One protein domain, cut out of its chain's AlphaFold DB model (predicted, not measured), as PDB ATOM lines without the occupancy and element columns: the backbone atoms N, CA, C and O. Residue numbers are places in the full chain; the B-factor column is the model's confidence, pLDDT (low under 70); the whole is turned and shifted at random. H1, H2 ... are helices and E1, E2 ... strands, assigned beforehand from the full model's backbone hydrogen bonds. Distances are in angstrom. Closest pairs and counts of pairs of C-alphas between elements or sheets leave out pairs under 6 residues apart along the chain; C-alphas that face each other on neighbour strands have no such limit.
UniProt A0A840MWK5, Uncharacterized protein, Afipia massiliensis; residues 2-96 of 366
ATOM      1  N   ILE A   2      38.802 -18.706  36.200       92.12
ATOM      2  CA  ILE A   2      39.417 -17.416  36.567       92.12
ATOM      3  C   ILE A   2      39.972 -16.677  35.338       92.12
ATOM      4  O   ILE A   2      39.607 -15.525  35.132       92.12
ATOM      5  N   ASP A   3      40.730 -17.353  34.469       92.69
ATOM      6  CA  ASP A   3      41.264 -16.728  33.244       92.69
ATOM      7  C   ASP A   3      40.152 -16.167  32.352       92.69
ATOM      8  O   ASP A   3      40.229 -15.044  31.867       92.69
ATOM      9  N   ALA A   4      39.056 -16.917  32.200       93.00
ATOM     10  CA  ALA A   4      37.894 -16.471  31.442       93.00
ATOM     11  C   ALA A   4      37.252 -15.219  32.072       93.00
ATOM     12  O   ALA A   4      36.903 -14.284  31.358       93.00
ATOM     13  N   ALA A   5      37.148 -15.156  33.403       94.38
ATOM     14  CA  ALA A   5      36.671 -13.962  34.098       94.38
ATOM     15  C   ALA A   5      37.603 -12.755  33.882       94.38
ATOM     16  O   ALA A   5      37.128 -11.658  33.582       94.38
ATOM     17  N   GLN A   6      38.921 -12.944  33.940       95.00
ATOM     18  CA  GLN A   6      39.891 -11.882  33.654       95.00
ATOM     19  C   GLN A   6      39.813 -11.405  32.194       95.00
ATOM     20  O   GLN A   6      39.789 -10.198  31.941       95.00
ATOM     21  N   GLU A   7      39.673 -12.320  31.230       95.38
ATOM     22  CA  GLU A   7      39.454 -11.961  29.825       95.38
ATOM     23  C   GLU A   7      38.163 -11.150  29.633       95.38
ATOM     24  O   GLU A   7      38.152 -10.189  28.859       95.38
ATOM     25  N   THR A   8      37.079 -11.482  30.350       95.56
ATOM     26  CA  THR A   8      35.834 -10.699  30.278       95.56
ATOM     27  C   THR A   8      35.985  -9.294  30.853       95.56
ATOM     28  O   THR A   8      35.474  -8.347  30.256       95.56
ATOM     29  N   LEU A   9      36.727  -9.123  31.955       95.88
ATOM     30  CA  LEU A   9      37.036  -7.800  32.507       95.88
ATOM     31  C   LEU A   9      37.814  -6.959  31.491       95.88
ATOM     32  O   LEU A   9      37.450  -5.812  31.226       95.88
ATOM     33  N   LYS A  10      38.806  -7.558  30.827       94.88
ATOM     34  CA  LYS A  10      39.547  -6.905  29.742       94.88
ATOM     35  C   LYS A  10      38.643  -6.533  28.565       94.88
ATOM     36  O   LYS A  10      38.675  -5.393  28.106       94.88
ATOM     37  N   ALA A  11      37.777  -7.443  28.113       94.88
ATOM     38  CA  ALA A  11      36.822  -7.184  27.028       94.88
ATOM     39  C   ALA A  11      35.836  -6.041  27.349       94.88
ATOM     40  O   ALA A  11      35.355  -5.347  26.446       94.88
ATOM     41  N   LEU A  12      35.543  -5.822  28.632       95.75
ATOM     42  CA  LEU A  12      34.707  -4.720  29.102       95.75
ATOM     43  C   LEU A  12      35.471  -3.399  29.292       95.75
ATOM     44  O   LEU A  12      34.822  -2.367  29.469       95.75
ATOM     45  N   GLY A  13      36.804  -3.404  29.192       93.81
ATOM     46  CA  GLY A  13      37.652  -2.245  29.480       93.81
ATOM     47  C   GLY A  13      37.804  -1.974  30.978       93.81
ATOM     48  O   GLY A  13      37.959  -0.825  31.372       93.81
ATOM     49  N   LEU A  14      37.704  -3.021  31.797       95.69
ATOM     50  CA  LEU A  14      37.855  -2.997  33.254       95.69
ATOM     51  C   LEU A  14      39.219  -3.556  33.698       95.69
ATOM     52  O   LEU A  14      39.382  -3.991  34.834       95.69
ATOM     53  N   GLU A  15      40.205  -3.585  32.802       91.75
ATOM     54  CA  GLU A  15      41.581  -3.947  33.153       91.75
ATOM     55  C   GLU A  15      42.156  -2.887  34.110       91.75
ATOM     56  O   GLU A  15      41.955  -1.690  33.908       91.75
ATOM     57  N   GLY A  16      42.803  -3.326  35.195       90.88
ATOM     58  CA  GLY A  16      43.296  -2.438  36.258       90.88
ATOM     59  C   GLY A  16      42.231  -1.960  37.257       90.88
ATOM     60  O   GLY A  16      42.540  -1.172  38.144       90.88
ATOM     61  N   HIS A  17      40.982  -2.425  37.147       96.56
ATOM     62  CA  HIS A  17      39.966  -2.189  38.175       96.56
ATOM     63  C   HIS A  17      40.064  -3.216  39.304       96.56
ATOM     64  O   HIS A  17      40.368  -4.388  39.075       96.56
ATOM     65  N   GLU A  18      39.727  -2.791  40.521       96.56
ATOM     66  CA  GLU A  18      39.598  -3.697  41.661       96.56
ATOM     67  C   GLU A  18      38.419  -4.650  41.436       96.56
ATOM     68  O   GLU A  18      37.286  -4.211  41.211       96.56
ATOM     69  N   ALA A  19      38.671  -5.957  41.501       96.38
ATOM     70  CA  ALA A  19      37.654  -6.980  41.304       96.38
ATOM     71  C   ALA A  19      37.788  -8.122  42.319       96.38
ATOM     72  O   ALA A  19      38.884  -8.599  42.601       96.38
ATOM     73  N   LEU A  20      36.645  -8.595  42.814       96.50
ATOM     74  CA  LEU A  20      36.489  -9.811  43.601       96.50
ATOM     75  C   LEU A  20      35.883 -10.903  42.716       96.50
ATOM     76  O   LEU A  20      34.814 -10.722  42.127       96.50
ATOM     77  N   LEU A  21      36.569 -12.041  42.635       97.06
ATOM     78  CA  LEU A  21      36.158 -13.196  41.849       97.06
ATOM     79  C   LEU A  21      35.819 -14.347  42.799       97.06
ATOM     80  O   LEU A  21      36.668 -14.768  43.580       97.06
ATOM     81  N   VAL A  22      34.595 -14.870  42.714       96.00
ATOM     82  CA  VAL A  22      34.110 -15.969  43.561       96.00
ATOM     83  C   VAL A  22      33.617 -17.100  42.667       96.00
ATOM     84  O   VAL A  22      32.621 -16.952  41.964       96.00
ATOM     85  N   GLY A  23      34.347 -18.214  42.636       95.31
ATOM     86  CA  GLY A  23      33.977 -19.401  41.862       95.31
ATOM     87  C   GLY A  23      33.115 -20.357  42.679       95.31
ATOM     88  O   GLY A  23      33.480 -20.678  43.806       95.31
ATOM     89  N   HIS A  24      32.015 -20.836  42.103       94.94
ATOM     90  CA  HIS A  24      31.138 -21.844  42.694       94.94
ATOM     91  C   HIS A  24      31.047 -23.101  41.812       94.94
ATOM     92  O   HIS A  24      31.238 -23.064  40.593       94.94
ATOM     93  N   ASN A  25      30.739 -24.229  42.447       94.94
ATOM     94  CA  ASN A  25      30.514 -25.540  41.830       94.94
ATOM     95  C   ASN A  25      29.268 -26.244  42.407       94.94
ATOM     96  O   ASN A  25      29.187 -27.469  42.404       94.94
ATOM     97  N   ASP A  26      28.325 -25.462  42.924       92.50
ATOM     98  CA  ASP A  26      27.074 -25.875  43.571       92.50
ATOM     99  C   ASP A  26      25.927 -26.167  42.581       92.50
ATOM    100  O   ASP A  26      24.906 -26.739  42.963       92.50
ATOM    101  N   GLU A  27      26.108 -25.848  41.298       90.31
ATOM    102  CA  GLU A  27      25.210 -26.201  40.193       90.31
ATOM    103  C   GLU A  27      25.854 -27.223  39.228       90.31
ATOM    104  O   GLU A  27      27.077 -27.389  39.229       90.31
ATOM    105  N   PRO A  28      25.076 -27.886  38.336       91.06
ATOM    106  CA  PRO A  28      25.611 -28.842  37.352       91.06
ATOM    107  C   PRO A  28      26.732 -28.297  36.453       91.06
ATOM    108  O   PRO A  28      27.463 -29.067  35.824       91.06
ATOM    109  N   HIS A  29      26.863 -26.974  36.361       88.81
ATOM    110  CA  HIS A  29      27.933 -26.298  35.647       88.81
ATOM    111  C   HIS A  29      28.662 -25.339  36.602       88.81
ATOM    112  O   HIS A  29      28.021 -24.436  37.147       88.81
ATOM    113  N   PRO A  30      29.990 -25.492  36.790       92.25
ATOM    114  CA  PRO A  30      30.780 -24.542  37.564       92.25
ATOM    115  C   PRO A  30      30.642 -23.124  37.001       92.25
ATOM    116  O   PRO A  30      30.708 -22.924  35.784       92.25
ATOM    117  N   HIS A  31      30.464 -22.141  37.879       94.62
ATOM    118  CA  HIS A  31      30.275 -20.743  37.503       94.62
ATOM    119  C   HIS A  31      31.122 -19.811  38.374       94.62
ATOM    120  O   HIS A  31      31.690 -20.211  39.386       94.62
ATOM    121  N   ILE A  32      31.268 -18.558  37.947       95.44
ATOM    122  CA  ILE A  32      32.067 -17.557  38.654       95.44
ATOM    123  C   ILE A  32      31.303 -16.239  38.725       95.44
ATOM    124  O   ILE A  32      30.824 -15.729  37.712       95.44
ATOM    125  N   HIS A  33      31.190 -15.689  39.928       95.56
ATOM    126  CA  HIS A  33      30.706 -14.340  40.169       95.56
ATOM    127  C   HIS A  33      31.884 -13.372  40.140       95.56
ATOM    128  O   HIS A  33      32.920 -13.618  40.755       95.56
ATOM    129  N   VAL A  34      31.715 -12.258  39.433       95.50
ATOM    130  CA  VAL A  34      32.711 -11.189  39.356       95.50
ATOM    131  C   VAL A  34      32.057  -9.908  39.851       95.50
ATOM    132  O   VAL A  34      31.116  -9.406  39.236       95.50
ATOM    133  N   ILE A  35      32.541  -9.392  40.976       95.88
ATOM    134  CA  ILE A  35      32.146  -8.096  41.529       95.88
ATOM    135  C   ILE A  35      33.303  -7.145  41.257       95.88
ATOM    136  O   ILE A  35      34.422  -7.410  41.675       95.88
ATOM    137  N   VAL A  36      33.057  -6.052  40.545       96.00
ATOM    138  CA  VAL A  36      34.113  -5.134  40.099       96.00
ATOM    139  C   VAL A  36      33.767  -3.700  40.465       96.00
ATOM    140  O   VAL A  36      32.634  -3.249  40.268       96.00
ATOM    141  N   ASN A  37      34.750  -2.971  40.989       96.69
ATOM    142  CA  ASN A  37      34.640  -1.541  41.205       96.69
ATOM    143  C   ASN A  37      34.627  -0.832  39.846       96.69
ATOM    144  O   ASN A  37      35.568  -0.916  39.061       96.69
ATOM    145  N   ARG A  38      33.544  -0.112  39.544       95.56
ATOM    146  CA  ARG A  38      33.407   0.588  38.259       95.56
ATOM    147  C   ARG A  38      34.344   1.794  38.144       95.56
ATOM    148  O   ARG A  38      34.582   2.247  37.027       95.56
ATOM    149  N   VAL A  39      34.824   2.338  39.259       95.56
ATOM    150  CA  VAL A  39      35.789   3.441  39.280       95.56
ATOM    151  C   VAL A  39      37.188   2.846  39.251       95.56
ATOM    152  O   VAL A  39      37.506   1.975  40.054       95.56
ATOM    153  N   ASN A  40      38.003   3.280  38.296       94.81
ATOM    154  CA  ASN A  40      39.393   2.860  38.229       94.81
ATOM    155  C   ASN A  40      40.167   3.510  39.396       94.81
ATOM    156  O   ASN A  40      40.083   4.734  39.540       94.81
ATOM    157  N   PRO A  41      40.897   2.738  40.222       95.50
ATOM    158  CA  PRO A  41      41.549   3.263  41.423       95.50
ATOM    159  C   PRO A  41      42.697   4.239  41.119       95.50
ATOM    160  O   PRO A  41      42.959   5.128  41.921       95.50
ATOM    161  N   GLU A  42      43.353   4.119  39.960       94.44
ATOM    162  CA  GLU A  42      44.488   4.970  39.574       94.44
ATOM    163  C   GLU A  42      44.036   6.296  38.951       94.44
ATOM    164  O   GLU A  42      44.596   7.353  39.229       94.44
ATOM    165  N   THR A  43      43.009   6.254  38.098       94.31
ATOM    166  CA  THR A  43      42.551   7.434  37.340       94.31
ATOM    167  C   THR A  43      41.345   8.133  37.966       94.31
ATOM    168  O   THR A  43      41.032   9.263  37.595       94.31
ATOM    169  N   GLY A  44      40.617   7.466  38.867       94.88
ATOM    170  CA  GLY A  44      39.360   7.958  39.437       94.88
ATOM    171  C   GLY A  44      38.191   8.009  38.441       94.88
ATOM    172  O   GLY A  44      37.121   8.532  38.761       94.88
ATOM    173  N   ILE A  45      38.357   7.478  37.224       93.94
ATOM    174  CA  ILE A  45      37.350   7.547  36.158       93.94
ATOM    175  C   ILE A  45      36.461   6.298  36.177       93.94
ATOM    176  O   ILE A  45      36.933   5.167  36.279       93.94
ATOM    177  N   ALA A  46      35.148   6.496  36.033       94.44
ATOM    178  CA  ALA A  46      34.188   5.401  35.928       94.44
ATOM    179  C   ALA A  46      34.138   4.798  34.512       94.44
ATOM    180  O   ALA A  46      33.937   5.509  33.522       94.44
ATOM    181  N   ALA A  47      34.224   3.469  34.419       93.25
ATOM    182  CA  ALA A  47      34.135   2.746  33.154       93.25
ATOM    183  C   ALA A  47      32.745   2.864  32.493       93.25
ATOM    184  O   ALA A  47      31.696   2.734  33.136       93.25
ATOM    185  N   LYS A  48      32.726   3.069  31.168       91.69
ATOM    186  CA  LYS A  48      31.499   3.165  30.355       91.69
ATOM    187  C   LYS A  48      31.036   1.776  29.897       91.69
ATOM    188  O   LYS A  48      31.406   1.304  28.823       91.69
ATOM    189  N   LEU A  49      30.150   1.153  30.668       90.56
ATOM    190  CA  LEU A  49      29.630  -0.203  30.414       90.56
ATOM    191  C   LEU A  49      28.440  -0.253  29.437       90.56
ATOM    192  O   LEU A  49      27.491  -1.011  29.606       90.56
ATOM    193  N   LYS A  50      28.453   0.568  28.384       89.44
ATOM    194  CA  LYS A  50      27.376   0.549  27.385       89.44
ATOM    195  C   LYS A  50      27.492  -0.698  26.497       89.44
ATOM    196  O   LYS A  50      28.557  -0.951  25.934       89.44
ATOM    197  N   MET A  51      26.375  -1.411  26.317       88.12
ATOM    198  CA  MET A  51      26.280  -2.645  25.515       88.12
ATOM    199  C   MET A  51      27.268  -3.745  25.945       88.12
ATOM    200  O   MET A  51      27.739  -4.526  25.119       88.12
ATOM    201  N   ASP A  52      27.578  -3.807  27.236       91.94
ATOM    202  CA  ASP A  52      28.378  -4.857  27.875       91.94
ATOM    203  C   ASP A  52      27.951  -6.279  27.474       91.94
ATOM    204  O   ASP A  52      28.786  -7.069  27.047       91.94
ATOM    205  N   HIS A  53      26.655  -6.583  27.474       89.50
ATOM    206  CA  HIS A  53      26.116  -7.877  27.050       89.50
ATOM    207  C   HIS A  53      26.445  -8.226  25.587       89.50
ATOM    208  O   HIS A  53      26.651  -9.396  25.277       89.50
ATOM    209  N   LEU A  54      26.534  -7.242  24.677       91.75
ATOM    210  CA  LEU A  54      26.959  -7.489  23.291       91.75
ATOM    211  C   LEU A  54      28.464  -7.745  23.214       91.75
ATOM    212  O   LEU A  54      28.888  -8.646  22.496       91.75
ATOM    213  N   LYS A  55      29.267  -6.998  23.982       93.62
ATOM    214  CA  LYS A  55      30.719  -7.220  24.078       93.62
ATOM    215  C   LYS A  55      31.024  -8.612  24.632       93.62
ATOM    216  O   LYS A  55      31.815  -9.340  24.044       93.62
ATOM    217  N   LEU A  56      30.331  -9.009  25.700       95.00
ATOM    218  CA  LEU A  56      30.440 -10.339  26.298       95.00
ATOM    219  C   LEU A  56      29.891 -11.433  25.378       95.00
ATOM    220  O   LEU A  56      30.474 -12.507  25.316       95.00
ATOM    221  N   SER A  57      28.831 -11.166  24.606       93.62
ATOM    222  CA  SER A  57      28.343 -12.086  23.567       93.62
ATOM    223  C   SER A  57      29.407 -12.348  22.496       93.62
ATOM    224  O   SER A  57      29.601 -13.493  22.085       93.62
ATOM    225  N   THR A  58      30.112 -11.307  22.048       94.38
ATOM    226  CA  THR A  58      31.219 -11.424  21.085       94.38
ATOM    227  C   THR A  58      32.420 -12.145  21.692       94.38
ATOM    228  O   THR A  58      32.956 -13.056  21.064       94.38
ATOM    229  N   TRP A  59      32.816 -11.791  22.921       96.31
ATOM    230  CA  TRP A  59      33.890 -12.483  23.639       96.31
ATOM    231  C   TRP A  59      33.573 -13.970  23.811       96.31
ATOM    232  O   TRP A  59      34.410 -14.808  23.494       96.31
ATOM    233  N   ALA A  60      32.353 -14.311  24.228       95.19
ATOM    234  CA  ALA A  60      31.973 -15.692  24.488       95.19
ATOM    235  C   ALA A  60      31.961 -16.539  23.204       95.19
ATOM    236  O   ALA A  60      32.366 -17.695  23.239       95.19
ATOM    237  N   GLU A  61      31.555 -15.972  22.058       95.62
ATOM    238  CA  GLU A  61      31.719 -16.639  20.755       95.62
ATOM    239  C   GLU A  61      33.205 -16.879  20.435       95.62
ATOM    240  O   GLU A  61      33.576 -17.980  20.038       95.62
ATOM    241  N   ALA A  62      34.068 -15.874  20.616       95.00
ATOM    242  CA  ALA A  62      35.499 -16.008  20.345       95.00
ATOM    243  C   ALA A  62      36.173 -17.039  21.268       95.00
ATOM    244  O   ALA A  62      36.983 -17.843  20.810       95.00
ATOM    245  N   PHE A  63      35.810 -17.046  22.551       94.69
ATOM    246  CA  PHE A  63      36.278 -18.009  23.543       94.69
ATOM    247  C   PHE A  63      35.867 -19.444  23.177       94.69
ATOM    248  O   PHE A  63      36.704 -20.343  23.153       94.69
ATOM    249  N   GLU A  64      34.602 -19.651  22.803       94.62
ATOM    250  CA  GLU A  64      34.087 -20.941  22.325       94.62
ATOM    251  C   GLU A  64      34.811 -21.424  21.054       94.62
ATOM    252  O   GLU A  64      35.207 -22.588  20.969       94.62
ATOM    253  N   ARG A  65      35.075 -20.522  20.096       94.44
ATOM    254  CA  ARG A  65      35.859 -20.836  18.887       94.44
ATOM    255  C   ARG A  65      37.288 -21.265  19.213       94.44
ATOM    256  O   ARG A  65      37.751 -22.248  18.642       94.44
ATOM    257  N   LYS A  66      37.972 -20.578  20.139       93.62
ATOM    258  CA  LYS A  66      39.329 -20.953  20.588       93.62
ATOM    259  C   LYS A  66      39.367 -22.347  21.220       93.62
ATOM    260  O   LYS A  66      40.344 -23.061  21.048       93.62
ATOM    261  N   GLN A  67      38.306 -22.735  21.925       91.56
ATOM    262  CA  GLN A  67      38.174 -24.069  22.517       91.56
ATOM    263  C   GLN A  67      37.731 -25.151  21.516       91.56
ATOM    264  O   GLN A  67      37.598 -26.309  21.900       91.56
ATOM    265  N   GLY A  68      37.475 -24.792  20.254       93.38
ATOM    266  CA  GLY A  68      37.036 -25.726  19.215       93.38
ATOM    267  C   GLY A  68      35.576 -26.178  19.334       93.38
ATOM    268  O   GLY A  68      35.179 -27.105  18.634       93.38
ATOM    269  N   GLN A  69      34.762 -25.544  20.187       93.00
ATOM    270  CA  GLN A  69      33.369 -25.940  20.406       93.00
ATOM    271  C   GLN A  69      32.455 -24.723  20.582       93.00
ATOM    272  O   GLN A  69      32.509 -24.035  21.601       93.00
ATOM    273  N   ILE A  70      31.543 -24.516  19.626       92.44
ATOM    274  CA  ILE A  70      30.428 -23.572  19.773       92.44
ATOM    275  C   ILE A  70      29.361 -24.205  20.659       92.44
ATOM    276  O   ILE A  70      28.828 -25.263  20.335       92.44
ATOM    277  N   ARG A  71      29.038 -23.551  21.776       88.06
ATOM    278  CA  ARG A  71      28.028 -24.039  22.730       88.06
ATOM    279  C   ARG A  71      26.683 -23.347  22.547       88.06
ATOM    280  O   ARG A  71      25.654 -23.903  22.917       88.06
ATOM    281  N   CYS A  72      26.671 -22.146  21.967       86.06
ATOM    282  CA  CYS A  72      25.446 -21.406  21.677       86.06
ATOM    283  C   CYS A  72      25.399 -20.952  20.212       86.06
ATOM    284  O   CYS A  72      25.803 -19.838  19.876       86.06
ATOM    285  N   GLU A  73      24.847 -21.795  19.337       87.94
ATOM    286  CA  GLU A  73      24.723 -21.509  17.896       87.94
ATOM    287  C   GLU A  73      23.947 -20.215  17.622       87.94
ATOM    288  O   GLU A  73      24.377 -19.372  16.833       87.94
ATOM    289  N   GLN A  74      22.850 -19.987  18.354       82.56
ATOM    290  CA  GLN A  74      22.056 -18.766  18.233       82.56
ATOM    291  C   GLN A  74      22.883 -17.504  18.527       82.56
ATOM    292  O   GLN A  74      22.656 -16.464  17.907       82.56
ATOM    293  N   ARG A  75      23.853 -17.570  19.454       90.25
ATOM    294  CA  ARG A  75      24.751 -16.445  19.753       90.25
ATOM    295  C   ARG A  75      25.655 -16.143  18.565       90.25
ATOM    296  O   ARG A  75      25.755 -14.979  18.188       90.25
ATOM    297  N   ALA A  76      26.260 -17.171  17.968       90.62
ATOM    298  CA  ALA A  76      27.128 -17.022  16.803       90.62
ATOM    299  C   ALA A  76      26.368 -16.423  15.607       90.62
ATOM    300  O   ALA A  76      26.817 -15.427  15.045       90.62
ATOM    301  N   LEU A  77      25.169 -16.938  15.306       88.31
ATOM    302  CA  LEU A  77      24.295 -16.404  14.251       88.31
ATOM    303  C   LEU A  77      23.885 -14.949  14.519       88.31
ATOM    304  O   LEU A  77      23.918 -14.101  13.628       88.31
ATOM    305  N   ASN A  78      23.517 -14.628  15.763       87.31
ATOM    306  CA  ASN A  78      23.148 -13.265  16.140       87.31
ATOM    307  C   ASN A  78      24.340 -12.302  16.044       87.31
ATOM    308  O   ASN A  78      24.168 -11.162  15.618       87.31
ATOM    309  N   ASN A  79      25.538 -12.729  16.449       91.69
ATOM    310  CA  ASN A  79      26.752 -11.926  16.328       91.69
ATOM    311  C   ASN A  79      27.148 -11.724  14.861       91.69
ATOM    312  O   ASN A  79      27.519 -10.614  14.498       91.69
ATOM    313  N   GLU A  80      27.030 -12.746  14.012       92.06
ATOM    314  CA  GLU A  80      27.277 -12.644  12.570       92.06
ATOM    315  C   GLU A  80      26.334 -11.645  11.897       92.06
ATOM    316  O   GLU A  80      26.785 -10.713  11.238       92.06
ATOM    317  N   ARG A  81      25.029 -11.747  12.158       88.81
ATOM    318  CA  ARG A  81      24.050 -10.764  11.677       88.81
ATOM    319  C   ARG A  81      24.359  -9.341  12.148       88.81
ATOM    320  O   ARG A  81      24.287  -8.404  11.360       88.81
ATOM    321  N   ARG A  82      24.776  -9.165  13.409       91.56
ATOM    322  CA  ARG A  82      25.225  -7.854  13.920       91.56
ATOM    323  C   ARG A  82      26.500  -7.363  13.231       91.56
ATOM    324  O   ARG A  82      26.600  -6.167  12.978       91.56
ATOM    325  N   ARG A  83      27.452  -8.253  12.908       92.69
ATOM    326  CA  ARG A  83      28.642  -7.918  12.098       92.69
ATOM    327  C   ARG A  83      28.242  -7.435  10.699       92.69
ATOM    328  O   ARG A  83      28.856  -6.503  10.199       92.69
ATOM    329  N   ASN A  84      27.160  -7.977  10.143       91.69
ATOM    330  CA  ASN A  84      26.565  -7.534   8.877       91.69
ATOM    331  C   ASN A  84      25.723  -6.243   9.001       91.69
ATOM    332  O   ASN A  84      25.097  -5.824   8.033       91.69
ATOM    333  N   GLY A  85      25.694  -5.599  10.176       89.19
ATOM    334  CA  GLY A  85      24.973  -4.345  10.414       89.19
ATOM    335  C   GLY A  85      23.496  -4.506  10.792       89.19
ATOM    336  O   GLY A  85      22.801  -3.504  10.963       89.19
ATOM    337  N   GLU A  86      22.997  -5.734  10.965       87.25
ATOM    338  CA  GLU A  86      21.601  -5.967  11.334       87.25
ATOM    339  C   GLU A  86      21.347  -5.731  12.830       87.25
ATOM    340  O   GLU A  86      22.073  -6.210  13.712       87.25
ATOM    341  N   PHE A  87      20.237  -5.059  13.143       81.44
ATOM    342  CA  PHE A  87      19.742  -4.975  14.513       81.44
ATOM    343  C   PHE A  87      19.002  -6.264  14.896       81.44
ATOM    344  O   PHE A  87      17.833  -6.463  14.559       81.44
ATOM    345  N   VAL A  88      19.680  -7.138  15.644       78.00
ATOM    346  CA  VAL A  88      19.127  -8.432  16.072       78.00
ATOM    347  C   VAL A  88      18.642  -8.387  17.516       78.00
ATOM    348  O   VAL A  88      19.442  -8.318  18.458       78.00
ATOM    349  N   LYS A  89      17.320  -8.491  17.686       66.81
ATOM    350  CA  LYS A  89      16.664  -8.660  18.989       66.81
ATOM    351  C   LYS A  89      16.685 -10.130  19.412       66.81
ATOM    352  O   LYS A  89      16.500 -11.010  18.578       66.81
ATOM    353  N   ASP A  90      16.851 -10.394  20.706       62.06
ATOM    354  CA  ASP A  90      16.750 -11.754  21.241       62.06
ATOM    355  C   ASP A  90      15.328 -12.330  21.062       62.06
ATOM    356  O   ASP A  90      14.325 -11.621  21.216       62.06
ATOM    357  N   TRP A  91      15.235 -13.628  20.765       52.75
ATOM    358  CA  TRP A  91      13.983 -14.360  20.560       52.75
ATOM    359  C   TRP A  91      13.087 -14.294  21.804       52.75
ATOM    360  O   TRP A  91      11.864 -14.153  21.701       52.75
ATOM    361  N   SER A  92      13.682 -14.329  23.003       61.19
ATOM    362  CA  SER A  92      12.952 -14.189  24.274       61.19
ATOM    363  C   SER A  92      12.151 -12.875  24.340       61.19
ATOM    364  O   SER A  92      11.006 -12.844  24.801       61.19
ATOM    365  N   SER A  93      12.712 -11.801  23.778       56.94
ATOM    366  CA  SER A  93      12.113 -10.470  23.747       56.94
ATOM    367  C   SER A  93      11.001 -10.329  22.703       56.94
ATOM    368  O   SER A  93      10.166  -9.430  22.828       56.94
ATOM    369  N   GLN A  94      10.976 -11.182  21.672       58.19
ATOM    370  CA  GLN A  94       9.863 -11.255  20.719       58.19
ATOM    371  C   GLN A  94       8.651 -11.943  21.359       58.19
ATOM    372  O   GLN A  94       7.562 -11.371  21.358       58.19
ATOM    373  N   LYS A  95       8.861 -13.073  22.054       73.31
ATOM    374  CA  LYS A  95       7.804 -13.776  22.812       73.31
ATOM    375  C   LYS A  95       7.142 -12.888  23.871       73.31
ATOM    376  O   LYS A  95       5.929 -12.944  24.061       73.31
ATOM    377  N   ALA A  96       7.919 -12.040  24.549       77.62
ATOM    378  CA  ALA A  96       7.379 -11.079  25.510       77.62
ATOM    379  C   ALA A  96       6.501 -10.008  24.837       77.62
ATOM    380  O   ALA A  96       5.430  -9.682  25.347       77.62
TER     381      ALA A  96
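This is residues 2 to 96 of the 366 residues of an uncharacterized protein of Afipia massiliensis (UniProt A0A840MWK5). A loose assembly: the two-stranded hairpin E1 and E2 has H1 packed on it with residues 2 to 9, H2 packs on H1, and H3 packs on part of H2. A tail leads from H3 to the short H4, away from the other named elements. The 95 printed residues hold, in order, H1, E1, E2, H2, H3 and H4; the sheet, E1 - E2, is antiparallel and the class is mixed, helices and strands. The whole is only just loose, close to compact, with a radius of gyration of the C-alphas of 15.4 A and spans of 40 by 33 by 31 A.

Start with H1, residues 2 to 12, and go on to the hairpin of E1, residues 19 to 24, and E2, residues 31 to 36. These strands are antiparallel at 164 degrees; look for N 20 and O 35, 2.8 A apart and within hydrogen-bond range. The closest C-alphas of H1 and E2 are those of Ala 5 and Val 34, 7.1 A apart. H2, residues 52 to 66, touches H1, closest at the C-alphas of Leu 12 and Asp 52, 6.4 A, at a steep tilt of 48 degrees, opposite ways. H3, residues 73 to 83, touches residues 57 to 61 of H2 alone, closest at the C-alphas of Glu 61 and Ala 76, 6.1 A, at a steep tilt of 64 degrees, opposite ways. H4, residues 91 to 96, is apart from H3. In H1, H2, H3 and H4 every O i to N i+4 pair is within hydrogen-bond range.

Find C-alpha 2 at (39.417, -17.416, 36.567), where H1 begins its 15.5 A. E1 and E2 each measure 16.3 A, H2 20.8 A and H3 15.3 A. H4 ends at C-alpha 96, (7.379, -11.079, 25.510).

The farthest C-alphas, of Glu 42 and Lys 95, are 44.5 A apart. The printed part has no cut; E2 to H2 is a long link of 15 residues. Residues 89 to 94 have pLDDT under 70.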